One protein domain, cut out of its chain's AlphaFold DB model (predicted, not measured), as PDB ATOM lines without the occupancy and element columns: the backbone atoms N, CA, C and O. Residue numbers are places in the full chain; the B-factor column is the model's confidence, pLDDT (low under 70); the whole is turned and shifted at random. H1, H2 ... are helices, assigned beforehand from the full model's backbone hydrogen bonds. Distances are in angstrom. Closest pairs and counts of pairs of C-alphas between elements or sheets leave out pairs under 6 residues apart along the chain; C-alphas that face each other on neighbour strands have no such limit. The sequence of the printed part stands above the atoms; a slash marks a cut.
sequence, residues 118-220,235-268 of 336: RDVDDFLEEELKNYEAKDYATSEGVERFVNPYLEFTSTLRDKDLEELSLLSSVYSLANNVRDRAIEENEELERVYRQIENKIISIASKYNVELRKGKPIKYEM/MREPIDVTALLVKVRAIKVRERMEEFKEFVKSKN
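Overview. This is residues 118 to 220 and 235 to 268 of the 336 residues of an uncharacterized protein of Candidatus Aramenus sulfurataquae (UniProt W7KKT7). The model is a rod of helices in which two antiparallel pairs follow each other along the length: the hairpin of H3 and H4 makes one end, H1 and H5 run side by side toward the other, and the first part of H3 packs on H5 between them. Two short helices, H2 and H6, lie crosswise near the end of H5, and the turn at residues 181 to 187 sticks out at the far tip of the hairpin. The printed part has 137 residues with six named helices, H1 to H6 in that order, and no named strand; the class is all helix. It is only just compact, close to loose, with a radius of gyration of the C-alphas of 17.1 A and spans of 60 by 29 by 21 A.

Arrangement. H1, residues 118 to 139, touches the hub, H5, residues 241 to 255, at a shallow tilt of 15 degrees, opposite ways; their closest C-alphas, of Glu 132 and Val 246, are 6.1 A apart. H2, residues 148 to 155, touches residues 249 to 253 of H5, about perpendicular at 90 degrees, with C-alphas 153 and 249 closest at 6.4 A. H3, residues 159 to 180, and H4, residues 186 to 205, form a helical hairpin at a shallow tilt of 33 degrees, only just short of steep; the C-alphas of Ala 174 and Tyr 192 are closest at 6.1 A. H3 touches H5 with residues 161 to 168 alone, opposite ways at a shallow tilt of 11 degrees, with the C-alphas of Ser 168 and Val 241 closest at 5.4 A. H3, H4 and H5 form a bundle, helices set side by side, though H4 and H5 are close but not clearly touching, with C-alphas 203 and 244 closest at 6.9 A. H6, residues 257 to 266, touches H2, with C-alphas 152 and 260 closest at 6.7 A, and only just touches H1, with 3 pairs of C-alphas within 8 A, the closest being 121 and 261 at 6.6 A. H1 and H3 are apart. Each O i to N i+4 pair is within hydrogen-bond range in H2, H4, H5 and H6, against 15 of 18 in H1 and 17 of 18 in H3.

Along the chain. H1 begins at C-alpha 118 (52.336, -33.133, 70.627) and is 30.9 A long, with a kink of 46 degrees near residue 130. H2 is 10.6 A long, H3 31.6 A, H4 28.4 A, H5 21.0 A and H6 14.1 A, ending at C-alpha 266 (59.758, -28.646, 57.181).

Size, cuts and confidence. The C-alphas farthest apart, of Arg 118 and Glu 183, are 60.6 A apart. Residues 221 to 234 are not printed; C-alphas 220 and 235 stand 14.4 A apart across this cut, and of the links printed whole none is long. Confidence is under 70 at residues 137 to 145, 182, 214 to 220 and 235 to 236.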
ATOM      1  N   ARG A 118      52.589 -31.704  70.387       90.62
ATOM      2  CA  ARG A 118      52.336 -33.133  70.627       90.62
ATOM      3  C   ARG A 118      50.979 -33.533  70.070       90.62
ATOM      4  O   ARG A 118      50.904 -34.522  69.357       90.62
ATOM      5  N   ASP A 119      49.952 -32.711  70.290       93.06
ATOM      6  CA  ASP A 119      48.631 -32.927  69.684       93.06
ATOM      7  C   ASP A 119      48.708 -32.935  68.139       93.06
ATOM      8  O   ASP A 119      47.928 -33.626  67.482       93.06
ATOM      9  N   VAL A 120      49.634 -32.171  67.537       91.75
ATOM     10  CA  VAL A 120      49.896 -32.212  66.084       91.75
ATOM     11  C   VAL A 120      50.514 -33.542  65.671       91.75
ATOM     12  O   VAL A 120      50.050 -34.145  64.705       91.75
ATOM     13  N   ASP A 121      51.542 -33.994  66.385       92.56
ATOM     14  CA  ASP A 121      52.214 -35.260  66.096       92.56
ATOM     15  C   ASP A 121      51.238 -36.448  66.252       92.56
ATOM     16  O   ASP A 121      51.177 -37.297  65.362       92.56
ATOM     17  N   ASP A 122      50.400 -36.446  67.295       91.94
ATOM     18  CA  ASP A 122      49.340 -37.441  67.519       91.94
ATOM     19  C   ASP A 122      48.283 -37.404  66.398       91.94
ATOM     20  O   ASP A 122      47.870 -38.443  65.877       91.94
ATOM     21  N   PHE A 123      47.872 -36.207  65.960       92.69
ATOM     22  CA  PHE A 123      46.943 -36.051  64.837       92.69
ATOM     23  C   PHE A 123      47.497 -36.652  63.536       92.69
ATOM     24  O   PHE A 123      46.756 -37.312  62.810       92.69
ATOM     25  N   LEU A 124      48.784 -36.456  63.235       91.00
ATOM     26  CA  LEU A 124      49.415 -37.016  62.033       91.00
ATOM     27  C   LEU A 124      49.487 -38.553  62.073       91.00
ATOM     28  O   LEU A 124      49.413 -39.209  61.031       91.00
ATOM     29  N   GLU A 125      49.604 -39.150  63.255       89.56
ATOM     30  CA  GLU A 125      49.533 -40.606  63.408       89.56
ATOM     31  C   GLU A 125      48.111 -41.138  63.209       89.56
ATOM     32  O   GLU A 125      47.913 -42.148  62.528       89.56
ATOM     33  N   GLU A 126      47.109 -40.452  63.764       89.56
ATOM     34  CA  GLU A 126      45.699 -40.805  63.580       89.56
ATOM     35  C   GLU A 126      45.270 -40.678  62.112       89.56
ATOM     36  O   GLU A 126      44.638 -41.589  61.567       89.56
ATOM     37  N   GLU A 127      45.668 -39.590  61.452       88.19
ATOM     38  CA  GLU A 127      45.308 -39.284  60.066       88.19
ATOM     39  C   GLU A 127      45.917 -40.277  59.063       88.19
ATOM     40  O   GLU A 127      45.362 -40.465  57.981       88.19
ATOM     41  N   LEU A 128      46.976 -41.010  59.431       87.00
ATOM     42  CA  LEU A 128      47.526 -42.083  58.594       87.00
ATOM     43  C   LEU A 128      46.466 -43.144  58.242       87.00
ATOM     44  O   LEU A 128      46.495 -43.702  57.146       87.00
ATOM     45  N   LYS A 129      45.511 -43.413  59.143       80.44
ATOM     46  CA  LYS A 129      44.410 -44.356  58.875       80.44
ATOM     47  C   LYS A 129      43.447 -43.816  57.817       80.44
ATOM     48  O   LYS A 129      43.023 -44.563  56.940       80.44
ATOM     49  N   ASN A 130      43.136 -42.524  57.882       81.62
ATOM     50  CA  ASN A 130      42.260 -41.859  56.916       81.62
ATOM     51  C   ASN A 130      42.952 -41.704  55.556       81.62
ATOM     52  O   ASN A 130      42.315 -41.837  54.510       81.62
ATOM     53  N   TYR A 131      44.269 -41.485  55.564       82.44
ATOM     54  CA  TYR A 131      45.099 -41.439  54.365       82.44
ATOM     55  C   TYR A 131      44.999 -42.727  53.535       82.44
ATOM     56  O   TYR A 131      44.861 -42.633  52.319       82.44
ATOM     57  N   GLU A 132      44.999 -43.912  54.159       81.50
ATOM     58  CA  GLU A 132      44.859 -45.183  53.429       81.50
ATOM     59  C   GLU A 132      43.570 -45.213  52.581       81.50
ATOM     60  O   GLU A 132      43.592 -45.618  51.419       81.50
ATOM     61  N   ALA A 133      42.445 -44.723  53.109       79.00
ATOM     62  CA  ALA A 133      41.196 -44.653  52.348       79.00
ATOM     63  C   ALA A 133      41.258 -43.616  51.205       79.00
ATOM     64  O   ALA A 133      40.812 -43.895  50.090       79.00
ATOM     65  N   LYS A 134      41.844 -42.439  51.466       77.00
ATOM     66  CA  LYS A 134      41.975 -41.342  50.487       77.00
ATOM     67  C   LYS A 134      42.918 -41.691  49.324       77.00
ATOM     68  O   LYS A 134      42.614 -41.399  48.165       77.00
ATOM     69  N   ASP A 135      44.049 -42.336  49.615       75.00
ATOM     70  CA  ASP A 135      45.038 -42.740  48.606       75.00
ATOM     71  C   ASP A 135      44.488 -43.831  47.680       75.00
ATOM     72  O   ASP A 135      44.730 -43.805  46.472       75.00
ATOM     73  N   TYR A 136      43.678 -44.747  48.219       74.38
ATOM     74  CA  TYR A 136      42.984 -45.748  47.414       74.38
ATOM     75  C   TYR A 136      42.021 -45.107  46.410       74.38
ATOM     76  O   TYR A 136      42.136 -45.360  45.212       74.38
ATOM     77  N   ALA A 137      41.141 -44.208  46.871       69.12
ATOM     78  CA  ALA A 137      40.203 -43.502  45.994       69.12
ATOM     79  C   ALA A 137      40.919 -42.719  44.875       69.12
ATOM     80  O   ALA A 137      40.492 -42.729  43.723       69.12
ATOM     81  N   THR A 138      42.050 -42.088  45.191       66.19
ATOM     82  CA  THR A 138      42.858 -41.371  44.193       66.19
ATOM     83  C   THR A 138      43.511 -42.313  43.191       66.19
ATOM     84  O   THR A 138      43.515 -42.041  41.991       66.19
ATOM     85  N   SER A 139      44.110 -43.401  43.670       63.50
ATOM     86  CA  SER A 139      44.894 -44.305  42.827       63.50
ATOM     87  C   SER A 139      44.027 -45.056  41.803       63.50
ATOM     88  O   SER A 139      44.524 -45.397  40.734       63.50
ATOM     89  N   GLU A 140      42.725 -45.195  42.066       64.50
ATOM     90  CA  GLU A 140      41.707 -45.665  41.108       64.50
ATOM     91  C   GLU A 140      41.336 -44.612  40.034       64.50
ATOM     92  O   GLU A 140      40.466 -44.833  39.196       64.50
ATOM     93  N   GLY A 141      41.972 -43.436  40.038       55.88
ATOM     94  CA  GLY A 141      41.722 -42.367  39.067       55.88
ATOM     95  C   GLY A 141      40.430 -41.585  39.307       55.88
ATOM     96  O   GLY A 141      40.080 -40.731  38.490       55.88
ATOM     97  N   VAL A 142      39.746 -41.837  40.427       53.84
ATOM     98  CA  VAL A 142      38.515 -41.134  40.818       53.84
ATOM     99  C   VAL A 142      38.825 -39.683  41.190       53.84
ATOM    100  O   VAL A 142      38.034 -38.784  40.911       53.84
ATOM    101  N   GLU A 143      40.003 -39.435  41.775       55.38
ATOM    102  CA  GLU A 143      40.384 -38.140  42.341       55.38
ATOM    103  C   GLU A 143      41.871 -37.822  42.096       55.38
ATOM    104  O   GLU A 143      42.705 -38.717  42.009       55.38
ATOM    105  N   ARG A 144      42.240 -36.535  41.978       55.56
ATOM    106  CA  ARG A 144      43.645 -36.080  42.028       55.56
ATOM    107  C   ARG A 144      43.852 -35.270  43.300       55.56
ATOM    108  O   ARG A 144      43.235 -34.212  43.439       55.56
ATOM    109  N   PHE A 145      44.755 -35.719  44.170       65.56
ATOM    110  CA  PHE A 145      45.071 -35.024  45.419       65.56
ATOM    111  C   PHE A 145      46.566 -34.768  45.618       65.56
ATOM    112  O   PHE A 145      47.425 -35.483  45.104       65.56
ATOM    113  N   VAL A 146      46.860 -33.702  46.364       71.06
ATOM    114  CA  VAL A 146      48.185 -33.415  46.926       71.06
ATOM    115  C   VAL A 146      48.092 -33.654  48.420       71.06
ATOM    116  O   VAL A 146      47.233 -33.056  49.066       71.06
ATOM    117  N   ASN A 147      48.973 -34.503  48.943       82.56
ATOM    118  CA  ASN A 147      48.972 -34.886  50.344       82.56
ATOM    119  C   ASN A 147      50.399 -35.225  50.822       82.56
ATOM    120  O   ASN A 147      51.190 -35.794  50.055       82.56
ATOM    121  N   PRO A 148      50.760 -34.861  52.066       87.12
ATOM    122  CA  PRO A 148      52.127 -34.977  52.560       87.12
ATOM    123  C   PRO A 148      52.616 -36.426  52.679       87.12
ATOM    124  O   PRO A 148      53.814 -36.658  52.542       87.12
ATOM    125  N   TYR A 149      51.726 -37.402  52.882       89.31
ATOM    126  CA  TYR A 149      52.079 -38.823  52.977       89.31
ATOM    127  C   TYR A 149      52.555 -39.368  51.620       89.31
ATOM    128  O   TYR A 149      53.582 -40.050  51.536       89.31
ATOM    129  N   LEU A 150      51.869 -38.999  50.531       86.75
ATOM    130  CA  LEU A 150      52.304 -39.321  49.167       86.75
ATOM    131  C   LEU A 150      53.613 -38.628  48.795       86.75
ATOM    132  O   LEU A 150      54.497 -39.240  48.188       86.75
ATOM    133  N   GLU A 151      53.745 -37.349  49.148       88.69
ATOM    134  CA  GLU A 151      54.967 -36.608  48.854       88.69
ATOM    135  C   GLU A 151      56.161 -37.231  49.587       88.69
ATOM    136  O   GLU A 151      57.188 -37.502  48.965       88.69
ATOM    137  N   PHE A 152      56.002 -37.544  50.876       93.38
ATOM    138  CA  PHE A 152      57.031 -38.183  51.689       93.38
ATOM    139  C   PHE A 152      57.441 -39.546  51.130       93.38
ATOM    140  O   PHE A 152      58.627 -39.769  50.888       93.38
ATOM    141  N   THR A 153      56.485 -40.438  50.851       91.44
ATOM    142  CA  THR A 153      56.793 -41.778  50.315       91.44
ATOM    143  C   THR A 153      57.508 -41.712  48.965       91.44
ATOM    144  O   THR A 153      58.415 -42.503  48.715       91.44
ATOM    145  N   SER A 154      57.197 -40.710  48.138       88.19
ATOM    146  CA  SER A 154      57.905 -40.450  46.877       88.19
ATOM    147  C   SER A 154      59.365 -40.025  47.088       88.19
ATOM    148  O   SER A 154      60.231 -40.342  46.269       88.19
ATOM    149  N   THR A 155      59.681 -39.341  48.193       91.56
ATOM    150  CA  THR A 155      61.071 -38.970  48.517       91.56
ATOM    151  C   THR A 155      61.941 -40.161  48.919       91.56
ATOM    152  O   THR A 155      63.160 -40.096  48.759       91.56
ATOM    153  N   LEU A 156      61.331 -41.262  49.377       91.94
ATOM    154  CA  LEU A 156      62.055 -42.448  49.844       91.94
ATOM    155  C   LEU A 156      62.746 -43.215  48.708       91.94
ATOM    156  O   LEU A 156      63.696 -43.946  48.987       91.94
ATOM    157  N   ARG A 157      62.284 -43.057  47.452       87.38
ATOM    158  CA  ARG A 157      62.754 -43.826  46.277       87.38
ATOM    159  C   ARG A 157      62.821 -45.328  46.575       87.38
ATOM    160  O   ARG A 157      63.841 -45.991  46.375       87.38
ATOM    161  N   ASP A 158      61.749 -45.833  47.182       93.50
ATOM    162  CA  ASP A 158      61.673 -47.215  47.633       93.50
ATOM    163  C   ASP A 158      61.409 -48.142  46.442       93.50
ATOM    164  O   ASP A 158      60.422 -47.986  45.720       93.50
ATOM    165  N   LYS A 159      62.295 -49.124  46.252       93.00
ATOM    166  CA  LYS A 159      62.238 -50.048  45.112       93.00
ATOM    167  C   LYS A 159      60.942 -50.848  45.055       93.00
ATOM    168  O   LYS A 159      60.467 -51.112  43.958       93.00
ATOM    169  N   ASP A 160      60.371 -51.224  46.200       93.44
ATOM    170  CA  ASP A 160      59.146 -52.021  46.207       93.44
ATOM    171  C   ASP A 160      57.939 -51.158  45.819       93.44
ATOM    172  O   ASP A 160      57.041 -51.638  45.135       93.44
ATOM    173  N   LEU A 161      57.922 -49.875  46.207       92.56
ATOM    174  CA  LEU A 161      56.883 -48.931  45.777       92.56
ATOM    175  C   LEU A 161      56.961 -48.647  44.270       92.56
ATOM    176  O   LEU A 161      55.931 -48.623  43.595       92.56
ATOM    177  N   GLU A 162      58.172 -48.462  43.737       91.00
ATOM    178  CA  GLU A 162      58.403 -48.292  42.298       91.00
ATOM    179  C   GLU A 162      57.999 -49.552  41.515       91.00
ATOM    180  O   GLU A 162      57.301 -49.459  40.500       91.00
ATOM    181  N   GLU A 163      58.372 -50.736  42.014       93.12
ATOM    182  CA  GLU A 163      58.009 -52.015  41.402       93.12
ATOM    183  C   GLU A 163      56.495 -52.254  41.458       93.12
ATOM    184  O   GLU A 163      55.914 -52.600  40.434       93.12
ATOM    185  N   LEU A 164      55.816 -51.995  42.582       91.75
ATOM    186  CA  LEU A 164      54.354 -52.109  42.676       91.75
ATOM    187  C   LEU A 164      53.620 -51.146  41.736       91.75
ATOM    188  O   LEU A 164      52.626 -51.536  41.126       91.75
ATOM    189  N   SER A 165      54.109 -49.913  41.576       87.94
ATOM    190  CA  SER A 165      53.526 -48.954  40.629       87.94
ATOM    191  C   SER A 165      53.622 -49.455  39.185       87.94
ATOM    192  O   SER A 165      52.659 -49.341  38.421       87.94
ATOM    193  N   LEU A 166      54.770 -50.027  38.806       89.38
ATOM    194  CA  LEU A 166      54.960 -50.643  37.494       89.38
ATOM    195  C   LEU A 166      54.073 -51.885  37.328       89.38
ATOM    196  O   LEU A 166      53.375 -52.011  36.321       89.38
ATOM    197  N   LEU A 167      54.081 -52.784  38.319       90.12
ATOM    198  CA  LEU A 167      53.300 -54.020  38.301       90.12
ATOM    199  C   LEU A 167      51.805 -53.730  38.219       90.12
ATOM    200  O   LEU A 167      51.140 -54.414  37.461       90.12
ATOM    201  N   SER A 168      51.284 -52.704  38.898       86.50
ATOM    202  CA  SER A 168      49.871 -52.305  38.793       86.50
ATOM    203  C   SER A 168      49.463 -52.029  37.340       86.50
ATOM    204  O   SER A 168      48.498 -52.599  36.827       86.50
ATOM    205  N   SER A 169      50.274 -51.242  36.625       83.62
ATOM    206  CA  SER A 169      49.983 -50.858  35.238       83.62
ATOM    207  C   SER A 169      50.084 -52.049  34.278       83.62
ATOM    208  O   SER A 169      49.237 -52.239  33.405       83.62
ATOM    209  N   VAL A 170      51.118 -52.878  34.448       86.56
ATOM    210  CA  VAL A 170      51.362 -54.044  33.584       86.56
ATOM    211  C   VAL A 170      50.388 -55.185  33.892       86.56
ATOM    212  O   VAL A 170      49.945 -55.861  32.970       86.56
ATOM    213  N   TYR A 171      50.010 -55.383  35.156       87.56
ATOM    214  CA  TYR A 171      49.037 -56.392  35.580       87.56
ATOM    215  C   TYR A 171      47.636 -56.066  35.072       87.56
ATOM    216  O   TYR A 171      46.992 -56.938  34.497       87.56
ATOM    217  N   SER A 172      47.201 -54.804  35.185       82.56
ATOM    218  CA  SER A 172      45.940 -54.347  34.590       82.56
ATOM    219  C   SER A 172      45.922 -54.595  33.078       82.56
ATOM    220  O   SER A 172      44.979 -55.188  32.554       82.56
ATOM    221  N   LEU A 173      47.000 -54.242  32.368       82.81
ATOM    222  CA  LEU A 173      47.129 -54.518  30.935       82.81
ATOM    223  C   LEU A 173      47.075 -56.022  30.622       82.81
ATOM    224  O   LEU A 173      46.348 -56.424  29.716       82.81
ATOM    225  N   ALA A 174      47.817 -56.851  31.358       84.81
ATOM    226  CA  ALA A 174      47.828 -58.299  31.160       84.81
ATOM    227  C   ALA A 174      46.442 -58.910  31.416       84.81
ATOM    228  O   ALA A 174      45.992 -59.733  30.621       84.81
ATOM    229  N   ASN A 175      45.742 -58.458  32.461       82.19
ATOM    230  CA  ASN A 175      44.376 -58.879  32.763       82.19
ATOM    231  C   ASN A 175      43.406 -58.470  31.645       82.19
ATOM    232  O   ASN A 175      42.655 -59.302  31.155       82.19
ATOM    233  N   ASN A 176      43.496 -57.226  31.158       77.44
ATOM    234  CA  ASN A 176      42.698 -56.735  30.029       77.44
ATOM    235  C   ASN A 176      42.897 -57.562  28.753       77.44
ATOM    236  O   ASN A 176      41.943 -57.817  28.023       77.44
ATOM    237  N   VAL A 177      44.143 -57.931  28.439       81.44
ATOM    238  CA  VAL A 177      44.450 -58.741  27.252       81.44
ATOM    239  C   VAL A 177      43.943 -60.169  27.437       81.44
ATOM    240  O   VAL A 177      43.366 -60.717  26.501       81.44
ATOM    241  N   ARG A 178      44.105 -60.746  28.634       78.25
ATOM    242  CA  ARG A 178      43.621 -62.094  28.963       78.25
ATOM    243  C   ARG A 178      42.103 -62.186  28.860       78.25
ATOM    244  O   ARG A 178      41.605 -63.093  28.212       78.25
ATOM    245  N   ASP A 179      41.385 -61.210  29.411       72.56
ATOM    246  CA  ASP A 179      39.918 -61.195  29.423       72.56
ATOM    247  C   ASP A 179      39.301 -61.026  28.018       72.56
ATOM    248  O   ASP A 179      38.128 -61.345  27.817       72.56
ATOM    249  N   ARG A 180      40.073 -60.523  27.041       72.38
ATOM    250  CA  ARG A 180      39.662 -60.356  25.631       72.38
ATOM    251  C   ARG A 180      40.110 -61.498  24.719       72.38
ATOM    252  O   ARG A 180      39.712 -61.521  23.554       72.38
ATOM    253  N   ALA A 181      40.986 -62.383  25.188       72.25
ATOM    254  CA  ALA A 181      41.487 -63.482  24.378       72.25
ATOM    255  C   ALA A 181      40.376 -64.525  24.176       72.25
ATOM    256  O   ALA A 181      39.780 -64.993  25.138       72.25
ATOM    257  N   ILE A 182      40.092 -64.864  22.915       63.28
ATOM    258  CA  ILE A 182      39.072 -65.864  22.543       63.28
ATOM    259  C   ILE A 182      39.604 -67.292  22.756       63.28
ATOM    260  O   ILE A 182      38.835 -68.211  23.016       63.28
ATOM    261  N   GLU A 183      40.921 -67.476  22.660       70.44
ATOM    262  CA  GLU A 183      41.606 -68.757  22.828       70.44
ATOM    263  C   GLU A 183      42.608 -68.679  23.985       70.44
ATOM    264  O   GLU A 183      43.204 -67.625  24.241       70.44
ATOM    265  N   GLU A 184      42.828 -69.807  24.663       72.50
ATOM    266  CA  GLU A 184      43.841 -69.919  25.711       72.50
ATOM    267  C   GLU A 184      45.243 -69.633  25.145       72.50
ATOM    268  O   GLU A 184      45.710 -70.279  24.206       72.50
ATOM    269  N   ASN A 185      45.941 -68.664  25.740       81.62
ATOM    270  CA  ASN A 185      47.311 -68.311  25.377       81.62
ATOM    271  C   ASN A 185      48.257 -68.631  26.543       81.62
ATOM    272  O   ASN A 185      48.353 -67.870  27.509       81.62
ATOM    273  N   GLU A 186      48.969 -69.756  26.440       86.12
ATOM    274  CA  GLU A 186      49.872 -70.248  27.492       86.12
ATOM    275  C   GLU A 186      50.972 -69.243  27.864       86.12
ATOM    276  O   GLU A 186      51.344 -69.121  29.032       86.12
ATOM    277  N   GLU A 187      51.490 -68.497  26.886       87.31
ATOM    278  CA  GLU A 187      52.552 -67.516  27.112       87.31
ATOM    279  C   GLU A 187      52.025 -66.294  27.876       87.31
ATOM    280  O   GLU A 187      52.678 -65.813  28.805       87.31
ATOM    281  N   LEU A 188      50.817 -65.831  27.539       85.56
ATOM    282  CA  LEU A 188      50.127 -64.766  28.266       85.56
ATOM    283  C   LEU A 188      49.830 -65.181  29.710       85.56
ATOM    284  O   LEU A 188      50.119 -64.421  30.633       85.56
ATOM    285  N   GLU A 189      49.317 -66.395  29.917       85.06
ATOM    286  CA  GLU A 189      49.041 -66.936  31.252       85.06
ATOM    287  C   GLU A 189      50.334 -67.092  32.073       85.06
ATOM    288  O   GLU A 189      50.375 -66.776  33.265       85.06
ATOM    289  N   ARG A 190      51.438 -67.504  31.435       88.75
ATOM    290  CA  ARG A 190      52.759 -67.573  32.073       88.75
ATOM    291  C   ARG A 190      53.241 -66.199  32.533       88.75
ATOM    292  O   ARG A 190      53.698 -66.072  33.670       88.75
ATOM    293  N   VAL A 191      53.142 -65.178  31.679       89.12
ATOM    294  CA  VAL A 191      53.518 -63.795  32.020       89.12
ATOM    295  C   VAL A 191      52.620 -63.250  33.133       89.12
ATOM    296  O   VAL A 191      53.127 -62.682  34.099       89.12
ATOM    297  N   TYR A 192      51.310 -63.487  33.052       88.88
ATOM    298  CA  TYR A 192      50.345 -63.084  34.072       88.88
ATOM    299  C   TYR A 192      50.709 -63.656  35.448       88.88
ATOM    300  O   TYR A 192      50.886 -62.901  36.404       88.88
ATOM    301  N   ARG A 193      50.955 -64.970  35.544       87.62
ATOM    302  CA  ARG A 193      51.366 -65.617  36.803       87.62
ATOM    303  C   ARG A 193      52.718 -65.130  37.319       87.62
ATOM    304  O   ARG A 193      52.928 -65.074  38.526       87.62
ATOM    305  N   GLN A 194      53.660 -64.782  36.440       91.31
ATOM    306  CA  GLN A 194      54.933 -64.183  36.866       91.31
ATOM    307  C   GLN A 194      54.723 -62.817  37.527       91.31
ATOM    308  O   GLN A 194      55.360 -62.529  38.542       91.31
ATOM    309  N   ILE A 195      53.823 -62.001  36.974       92.12
ATOM    310  CA  ILE A 195      53.437 -60.711  37.552       92.12
ATOM    311  C   ILE A 195      52.740 -60.935  38.904       92.12
ATOM    312  O   ILE A 195      53.151 -60.331  39.895       92.12
ATOM    313  N   GLU A 196      51.774 -61.859  38.989       90.19
ATOM    314  CA  GLU A 196      51.097 -62.204  40.253       90.19
ATOM    315  C   GLU A 196      52.065 -62.682  41.328       90.19
ATOM    316  O   GLU A 196      52.014 -62.211  42.459       90.19
ATOM    317  N   ASN A 197      52.997 -63.570  40.984       92.06
ATOM    318  CA  ASN A 197      53.978 -64.078  41.938       92.06
ATOM    319  C   ASN A 197      54.862 -62.959  42.504       92.06
ATOM    320  O   ASN A 197      55.208 -62.986  43.687       92.06
ATOM    321  N   LYS A 198      55.207 -61.950  41.692       94.25
ATOM    322  CA  LYS A 198      55.915 -60.757  42.178       94.25
ATOM    323  C   LYS A 198      55.049 -59.939  43.136       94.25
ATOM    324  O   LYS A 198      55.530 -59.573  44.205       94.25
ATOM    325  N   ILE A 199      53.779 -59.714  42.796       93.62
ATOM    326  CA  ILE A 199      52.811 -59.013  43.656       93.62
ATOM    327  C   ILE A 199      52.656 -59.742  45.003       93.62
ATOM    328  O   ILE A 199      52.793 -59.122  46.057       93.62
ATOM    329  N   ILE A 200      52.455 -61.064  44.984       92.62
ATOM    330  CA  ILE A 200      52.321 -61.921  46.175       92.62
ATOM    331  C   ILE A 200      53.596 -61.899  47.024       92.62
ATOM    332  O   ILE A 200      53.519 -61.831  48.252       92.62
ATOM    333  N   SER A 201      54.771 -61.932  46.391       94.69
ATOM    334  CA  SER A 201      56.064 -61.856  47.082       94.69
ATOM    335  C   SER A 201      56.209 -60.546  47.859       94.69
ATOM    336  O   SER A 201      56.548 -60.559  49.046       94.69
ATOM    337  N   ILE A 202      55.874 -59.415  47.228       93.81
ATOM    338  CA  ILE A 202      55.903 -58.105  47.886       93.81
ATOM    339  C   ILE A 202      54.865 -58.058  49.015       93.81
ATOM    340  O   ILE A 202      55.203 -57.686  50.136       93.81
ATOM    341  N   ALA A 203      53.628 -58.500  48.776       93.12
ATOM    342  CA  ALA A 203      52.592 -58.542  49.810       93.12
ATOM    343  C   ALA A 203      53.008 -59.376  51.032       93.12
ATOM    344  O   ALA A 203      52.840 -58.939  52.171       93.12
ATOM    345  N   SER A 204      53.636 -60.531  50.798       93.06
ATOM    346  CA  SER A 204      54.148 -61.413  51.852       93.06
ATOM    347  C   SER A 204      55.271 -60.752  52.655       93.06
ATOM    348  O   SER A 204      55.273 -60.833  53.881       93.06
ATOM    349  N   LYS A 205      56.193 -60.041  51.987       95.44
ATOM    350  CA  LYS A 205      57.275 -59.282  52.639       95.44
ATOM    351  C   LYS A 205      56.740 -58.247  53.635       95.44
ATOM    352  O   LYS A 205      57.358 -58.045  54.677       95.44
ATOM    353  N   TYR A 206      55.604 -57.622  53.327       93.69
ATOM    354  CA  TYR A 206      54.960 -56.606  54.169       93.69
ATOM    355  C   TYR A 206      53.827 -57.148  55.052       93.69
ATOM    356  O   TYR A 206      53.185 -56.367  55.751       93.69
ATOM    357  N   ASN A 207      53.573 -58.461  55.038       92.94
ATOM    358  CA  ASN A 207      52.455 -59.096  55.741       92.94
ATOM    359  C   ASN A 207      51.093 -58.434  55.435       92.94
ATOM    360  O   ASN A 207      50.288 -58.164  56.328       92.94
ATOM    361  N   VAL A 208      50.853 -58.130  54.157       92.00
ATOM    362  CA  VAL A 208      49.621 -57.498  53.676       92.00
ATOM    363  C   VAL A 208      48.704 -58.542  53.050       92.00
ATOM    364  O   VAL A 208      49.063 -59.193  52.073       92.00
ATOM    365  N   GLU A 209      47.480 -58.651  53.568       88.88
ATOM    366  CA  GLU A 209      46.426 -59.433  52.921       88.88
ATOM    367  C   GLU A 209      46.017 -58.795  51.586       88.88
ATOM    368  O   GLU A 209      45.660 -57.604  51.533       88.88
ATOM    369  N   LEU A 210      46.077 -59.608  50.528       88.31
ATOM    370  CA  LEU A 210      45.685 -59.244  49.174       88.31
ATOM    371  C   LEU A 210      44.167 -59.148  49.069       88.31
ATOM    372  O   LEU A 210      43.442 -60.067  49.445       88.31
ATOM    373  N   ARG A 211      43.694 -58.032  48.516       86.19
ATOM    374  CA  ARG A 211      42.290 -57.862  48.156       86.19
ATOM    375  C   ARG A 211      42.068 -58.315  46.725       86.19
ATOM    376  O   ARG A 211      42.963 -58.223  45.886       86.19
ATOM    377  N   LYS A 212      40.856 -58.783  46.468       82.56
ATOM    378  CA  LYS A 212      40.378 -59.052  45.122       82.56
ATOM    379  C   LYS A 212      39.821 -57.761  44.522       82.56
ATOM    380  O   LYS A 212      39.110 -57.027  45.206       82.56
ATOM    381  N   GLY A 213      40.197 -57.479  43.285       70.19
ATOM    382  CA  GLY A 213      39.723 -56.363  42.479       70.19
ATOM    383  C   GLY A 213      38.489 -56.734  41.661       70.19
ATOM    384  O   GLY A 213      37.983 -57.855  41.730       70.19
ATOM    385  N   LYS A 214      38.002 -55.778  40.868       65.75
ATOM    386  CA  LYS A 214      36.833 -55.978  40.008       65.75
ATOM    387  C   LYS A 214      37.240 -56.543  38.641       65.75
ATOM    388  O   LYS A 214      38.212 -56.065  38.058       65.75
ATOM    389  N   PRO A 215      36.505 -57.524  38.097       58.19
ATOM    390  CA  PRO A 215      36.709 -57.964  36.721       58.19
ATOM    391  C   PRO A 215      36.212 -56.912  35.713       58.19
ATOM    392  O   PRO A 215      35.160 -56.310  35.918       58.19
ATOM    393  N   ILE A 216      36.916 -56.730  34.590       54.56
ATOM    394  CA  ILE A 216      36.625 -55.665  33.602       54.56
ATOM    395  C   ILE A 216      35.280 -55.858  32.885       54.56
ATOM    396  O   ILE A 216      34.644 -54.877  32.505       54.56
ATOM    397  N   LYS A 217      34.799 -57.101  32.715       51.62
ATOM    398  CA  LYS A 217      33.505 -57.355  32.046       51.62
ATOM    399  C   LYS A 217      32.310 -56.718  32.769       51.62
ATOM    400  O   LYS A 217      31.303 -56.470  32.118       51.62
ATOM    401  N   TYR A 218      32.429 -56.384  34.057       45.09
ATOM    402  CA  TYR A 218      31.379 -55.673  34.795       45.09
ATOM    403  C   TYR A 218      31.252 -54.186  34.424       45.09
ATOM    404  O   TYR A 218      30.243 -53.575  34.754       45.09
ATOM    405  N   GLU A 219      32.241 -53.593  33.748       43.53
ATOM    406  CA  GLU A 219      32.206 -52.176  33.353       43.53
ATOM    407  C   GLU A 219      31.728 -51.959  31.907       43.53
ATOM    408  O   GLU A 219      31.408 -50.835  31.520       43.53
ATOM    409  N   MET A 220      31.634 -53.019  31.093       46.00
ATOM    410  CA  MET A 220      31.096 -52.945  29.731       46.00
ATOM    411  C   MET A 220      29.585 -53.220  29.727       46.00
ATOM    412  O   MET A 220      29.135 -54.274  29.292       46.00
ATOM    413  N   MET A 235      34.644 -65.965  36.737       51.56
ATOM    414  CA  MET A 235      35.570 -64.887  36.455       51.56
ATOM    415  C   MET A 235      36.508 -64.769  37.650       51.56
ATOM    416  O   MET A 235      36.104 -64.352  38.735       51.56
ATOM    417  N   ARG A 236      37.772 -65.154  37.462       62.03
ATOM    418  CA  ARG A 236      38.792 -64.994  38.496       62.03
ATOM    419  C   ARG A 236      38.998 -63.509  38.738       62.03
ATOM    420  O   ARG A 236      39.576 -62.812  37.907       62.03
ATOM    421  N   GLU A 237      38.512 -63.046  39.881       71.38
ATOM    422  CA  GLU A 237      38.719 -61.683  40.355       71.38
ATOM    423  C   GLU A 237      40.236 -61.416  40.459       71.38
ATOM    424  O   GLU A 237      40.927 -62.146  41.181       71.38
ATOM    425  N   PRO A 238      40.775 -60.423  39.726       83.00
ATOM    426  CA  PRO A 238      42.206 -60.131  39.739       83.00
ATOM    427  C   PRO A 238      42.644 -59.596  41.108       83.00
ATOM    428  O   PRO A 238      41.822 -59.182  41.919       83.00
ATOM    429  N   ILE A 239      43.946 -59.559  41.381       86.38
ATOM    430  CA  ILE A 239      44.472 -58.911  42.592       86.38
ATOM    431  C   ILE A 239      44.292 -57.389  42.492       86.38
ATOM    432  O   ILE A 239      44.669 -56.767  41.499       86.38
ATOM    433  N   ASP A 240      43.791 -56.768  43.556       87.38
ATOM    434  CA  ASP A 240      43.774 -55.313  43.702       87.38
ATOM    435  C   ASP A 240      45.176 -54.807  44.092       87.38
ATOM    436  O   ASP A 240      45.548 -54.702  45.269       87.38
ATOM    437  N   VAL A 241      45.994 -54.538  43.071       87.94
ATOM    438  CA  VAL A 241      47.367 -54.037  43.240       87.94
ATOM    439  C   VAL A 241      47.373 -52.615  43.804       87.94
ATOM    440  O   VAL A 241      48.296 -52.256  44.540       87.94
ATOM    441  N   THR A 242      46.334 -51.822  43.525       85.56
ATOM    442  CA  THR A 242      46.158 -50.472  44.069       85.56
ATOM    443  C   THR A 242      46.046 -50.512  45.592       85.56
ATOM    444  O   THR A 242      46.798 -49.829  46.291       85.56
ATOM    445  N   ALA A 243      45.183 -51.377  46.130       88.00
ATOM    446  CA  ALA A 243      45.033 -51.566  47.571       88.00
ATOM    447  C   ALA A 243      46.339 -52.016  48.239       88.00
ATOM    448  O   ALA A 243      46.661 -51.562  49.341       88.00
ATOM    449  N   LEU A 244      47.110 -52.892  47.584       91.88
ATOM    450  CA  LEU A 244      48.423 -53.303  48.085       91.88
ATOM    451  C   LEU A 244      49.402 -52.123  48.131       91.88
ATOM    452  O   LEU A 244      50.033 -51.903  49.164       91.88
ATOM    453  N   LEU A 245      49.512 -51.351  47.046       90.56
ATOM    454  CA  LEU A 245      50.406 -50.194  46.958       90.56
ATOM    455  C   LEU A 245      50.137 -49.181  48.078       90.56
ATOM    456  O   LEU A 245      51.072 -48.749  48.755       90.56
ATOM    457  N   VAL A 246      48.865 -48.860  48.315       89.81
ATOM    458  CA  VAL A 246      48.427 -47.948  49.381       89.81
ATOM    459  C   VAL A 246      48.829 -48.464  50.764       89.81
ATOM    460  O   VAL A 246      49.421 -47.730  51.558       89.81
ATOM    461  N   LYS A 247      48.579 -49.749  51.046       92.12
ATOM    462  CA  LYS A 247      48.967 -50.359  52.326       92.12
ATOM    463  C   LYS A 247      50.480 -50.336  52.536       92.12
ATOM    464  O   LYS A 247      50.938 -50.010  53.630       92.12
ATOM    465  N   VAL A 248      51.265 -50.641  51.501       93.94
ATOM    466  CA  VAL A 248      52.732 -50.602  51.596       93.94
ATOM    467  C   VAL A 248      53.215 -49.172  51.846       93.94
ATOM    468  O   VAL A 248      54.050 -48.977  52.726       93.94
ATOM    469  N   ARG A 249      52.656 -48.152  51.178       92.81
ATOM    470  CA  ARG A 249      52.963 -46.737  51.479       92.81
ATOM    471  C   ARG A 249      52.689 -46.389  52.939       92.81
ATOM    472  O   ARG A 249      53.555 -45.814  53.596       92.81
ATOM    473  N   ALA A 250      51.531 -46.774  53.470       92.50
ATOM    474  CA  ALA A 250      51.187 -46.497  54.861       92.50
ATOM    475  C   ALA A 250      52.113 -47.212  55.858       92.50
ATOM    476  O   ALA A 250      52.516 -46.614  56.856       92.50
ATOM    477  N   ILE A 251      52.520 -48.456  55.571       93.81
ATOM    478  CA  ILE A 251      53.541 -49.166  56.358       93.81
ATOM    479  C   ILE A 251      54.863 -48.393  56.339       93.81
ATOM    480  O   ILE A 251      55.434 -48.155  57.400       93.81
ATOM    481  N   LYS A 252      55.313 -47.923  55.168       94.75
ATOM    482  CA  LYS A 252      56.559 -47.148  55.035       94.75
ATOM    483  C   LYS A 252      56.537 -45.846  55.827       94.75
ATOM    484  O   LYS A 252      57.544 -45.500  56.440       94.75
ATOM    485  N   VAL A 253      55.406 -45.138  55.836       94.88
ATOM    486  CA  VAL A 253      55.237 -43.949  56.683       94.88
ATOM    487  C   VAL A 253      55.308 -44.336  58.157       94.88
ATOM    488  O   VAL A 253      56.040 -43.713  58.915       94.88
ATOM    489  N   ARG A 254      54.596 -45.392  58.567       93.62
ATOM    490  CA  ARG A 254      54.549 -45.853  59.962       93.62
ATOM    491  C   ARG A 254      55.922 -46.268  60.496       93.62
ATOM    492  O   ARG A 254      56.267 -45.919  61.617       93.62
ATOM    493  N   GLU A 255      56.712 -46.970  59.688       94.25
ATOM    494  CA  GLU A 255      58.087 -47.371  60.021       94.25
ATOM    495  C   GLU A 255      59.035 -46.174  60.193       94.25
ATOM    496  O   GLU A 255      60.050 -46.291  60.876       94.25
ATOM    497  N   ARG A 256      58.709 -45.028  59.581       94.88
ATOM    498  CA  ARG A 256      59.527 -43.807  59.569       94.88
ATOM    499  C   ARG A 256      58.747 -42.595  60.069       94.88
ATOM    500  O   ARG A 256      58.903 -41.492  59.552       94.88
ATOM    501  N   MET A 257      57.891 -42.809  61.066       94.25
ATOM    502  CA  MET A 257      56.949 -41.794  61.536       94.25
ATOM    503  C   MET A 257      57.653 -40.511  61.998       94.25
ATOM    504  O   MET A 257      57.200 -39.413  61.692       94.25
ATOM    505  N   GLU A 258      58.801 -40.629  62.662       94.44
ATOM    506  CA  GLU A 258      59.572 -39.460  63.101       94.44
ATOM    507  C   GLU A 258      60.147 -38.665  61.915       94.44
ATOM    508  O   GLU A 258      59.991 -37.446  61.864       94.44
ATOM    509  N   GLU A 259      60.705 -39.338  60.898       96.06
ATOM    510  CA  GLU A 259      61.152 -38.682  59.655       96.06
ATOM    511  C   GLU A 259      59.977 -38.003  58.930       96.06
ATOM    512  O   GLU A 259      60.121 -36.914  58.370       96.06
ATOM    513  N   PHE A 260      58.794 -38.625  58.954       95.38
ATOM    514  CA  PHE A 260      57.581 -38.056  58.377       95.38
ATOM    515  C   PHE A 260      57.123 -36.793  59.124       95.38
ATOM    516  O   PHE A 260      56.824 -35.781  58.487       95.38
ATOM    517  N   LYS A 261      57.109 -36.807  60.460       94.06
ATOM    518  CA  LYS A 261      56.776 -35.627  61.277       94.06
ATOM    519  C   LYS A 261      57.745 -34.478  61.003       94.06
ATOM    520  O   LYS A 261      57.310 -33.345  60.792       94.06
ATOM    521  N   GLU A 262      59.046 -34.753  60.929       94.06
ATOM    522  CA  GLU A 262      60.057 -33.757  60.552       94.06
ATOM    523  C   GLU A 262      59.834 -33.217  59.134       94.06
ATOM    524  O   GLU A 262      59.893 -32.003  58.908       94.06
ATOM    525  N   PHE A 263      59.502 -34.095  58.183       94.19
ATOM    526  CA  PHE A 263      59.134 -33.703  56.827       94.19
ATOM    527  C   PHE A 263      57.932 -32.749  56.828       94.19
ATOM    528  O   PHE A 263      58.015 -31.676  56.227       94.19
ATOM    529  N   VAL A 264      56.854 -33.063  57.551       92.44
ATOM    530  CA  VAL A 264      55.671 -32.193  57.687       92.44
ATOM    531  C   VAL A 264      56.046 -30.849  58.321       92.44
ATOM    532  O   VAL A 264      55.677 -29.795  57.796       92.44
ATOM    533  N   LYS A 265      56.854 -30.848  59.390       89.81
ATOM    534  CA  LYS A 265      57.345 -29.620  60.042       89.81
ATOM    535  C   LYS A 265      58.178 -28.761  59.083       89.81
ATOM    536  O   LYS A 265      58.014 -27.543  59.063       89.81
ATOM    537  N   SER A 266      58.987 -29.367  58.210       90.69
ATOM    538  CA  SER A 266      59.758 -28.646  57.181       90.69
ATOM    539  C   SER A 266      58.879 -27.937  56.136       90.69
ATOM    540  O   SER A 266      59.308 -26.975  55.492       90.69
ATOM    541  N   LYS A 267      57.625 -28.383  55.977       89.44
ATOM    542  CA  LYS A 267      56.624 -27.778  55.089       89.44
ATOM    543  C   LYS A 267      55.849 -26.641  55.748       89.44
ATOM    544  O   LYS A 267      55.076 -25.987  55.050       89.44
ATOM    545  N   ASN A 268      56.057 -26.376  57.039       88.44
ATOM    546  CA  ASN A 268      55.421 -25.272  57.748       88.44
ATOM    547  C   ASN A 268      55.974 -23.920  57.276       88.44
ATOM    548  O   ASN A 268      56.928 -23.364  57.825       88.44
TER     549      ASN A 268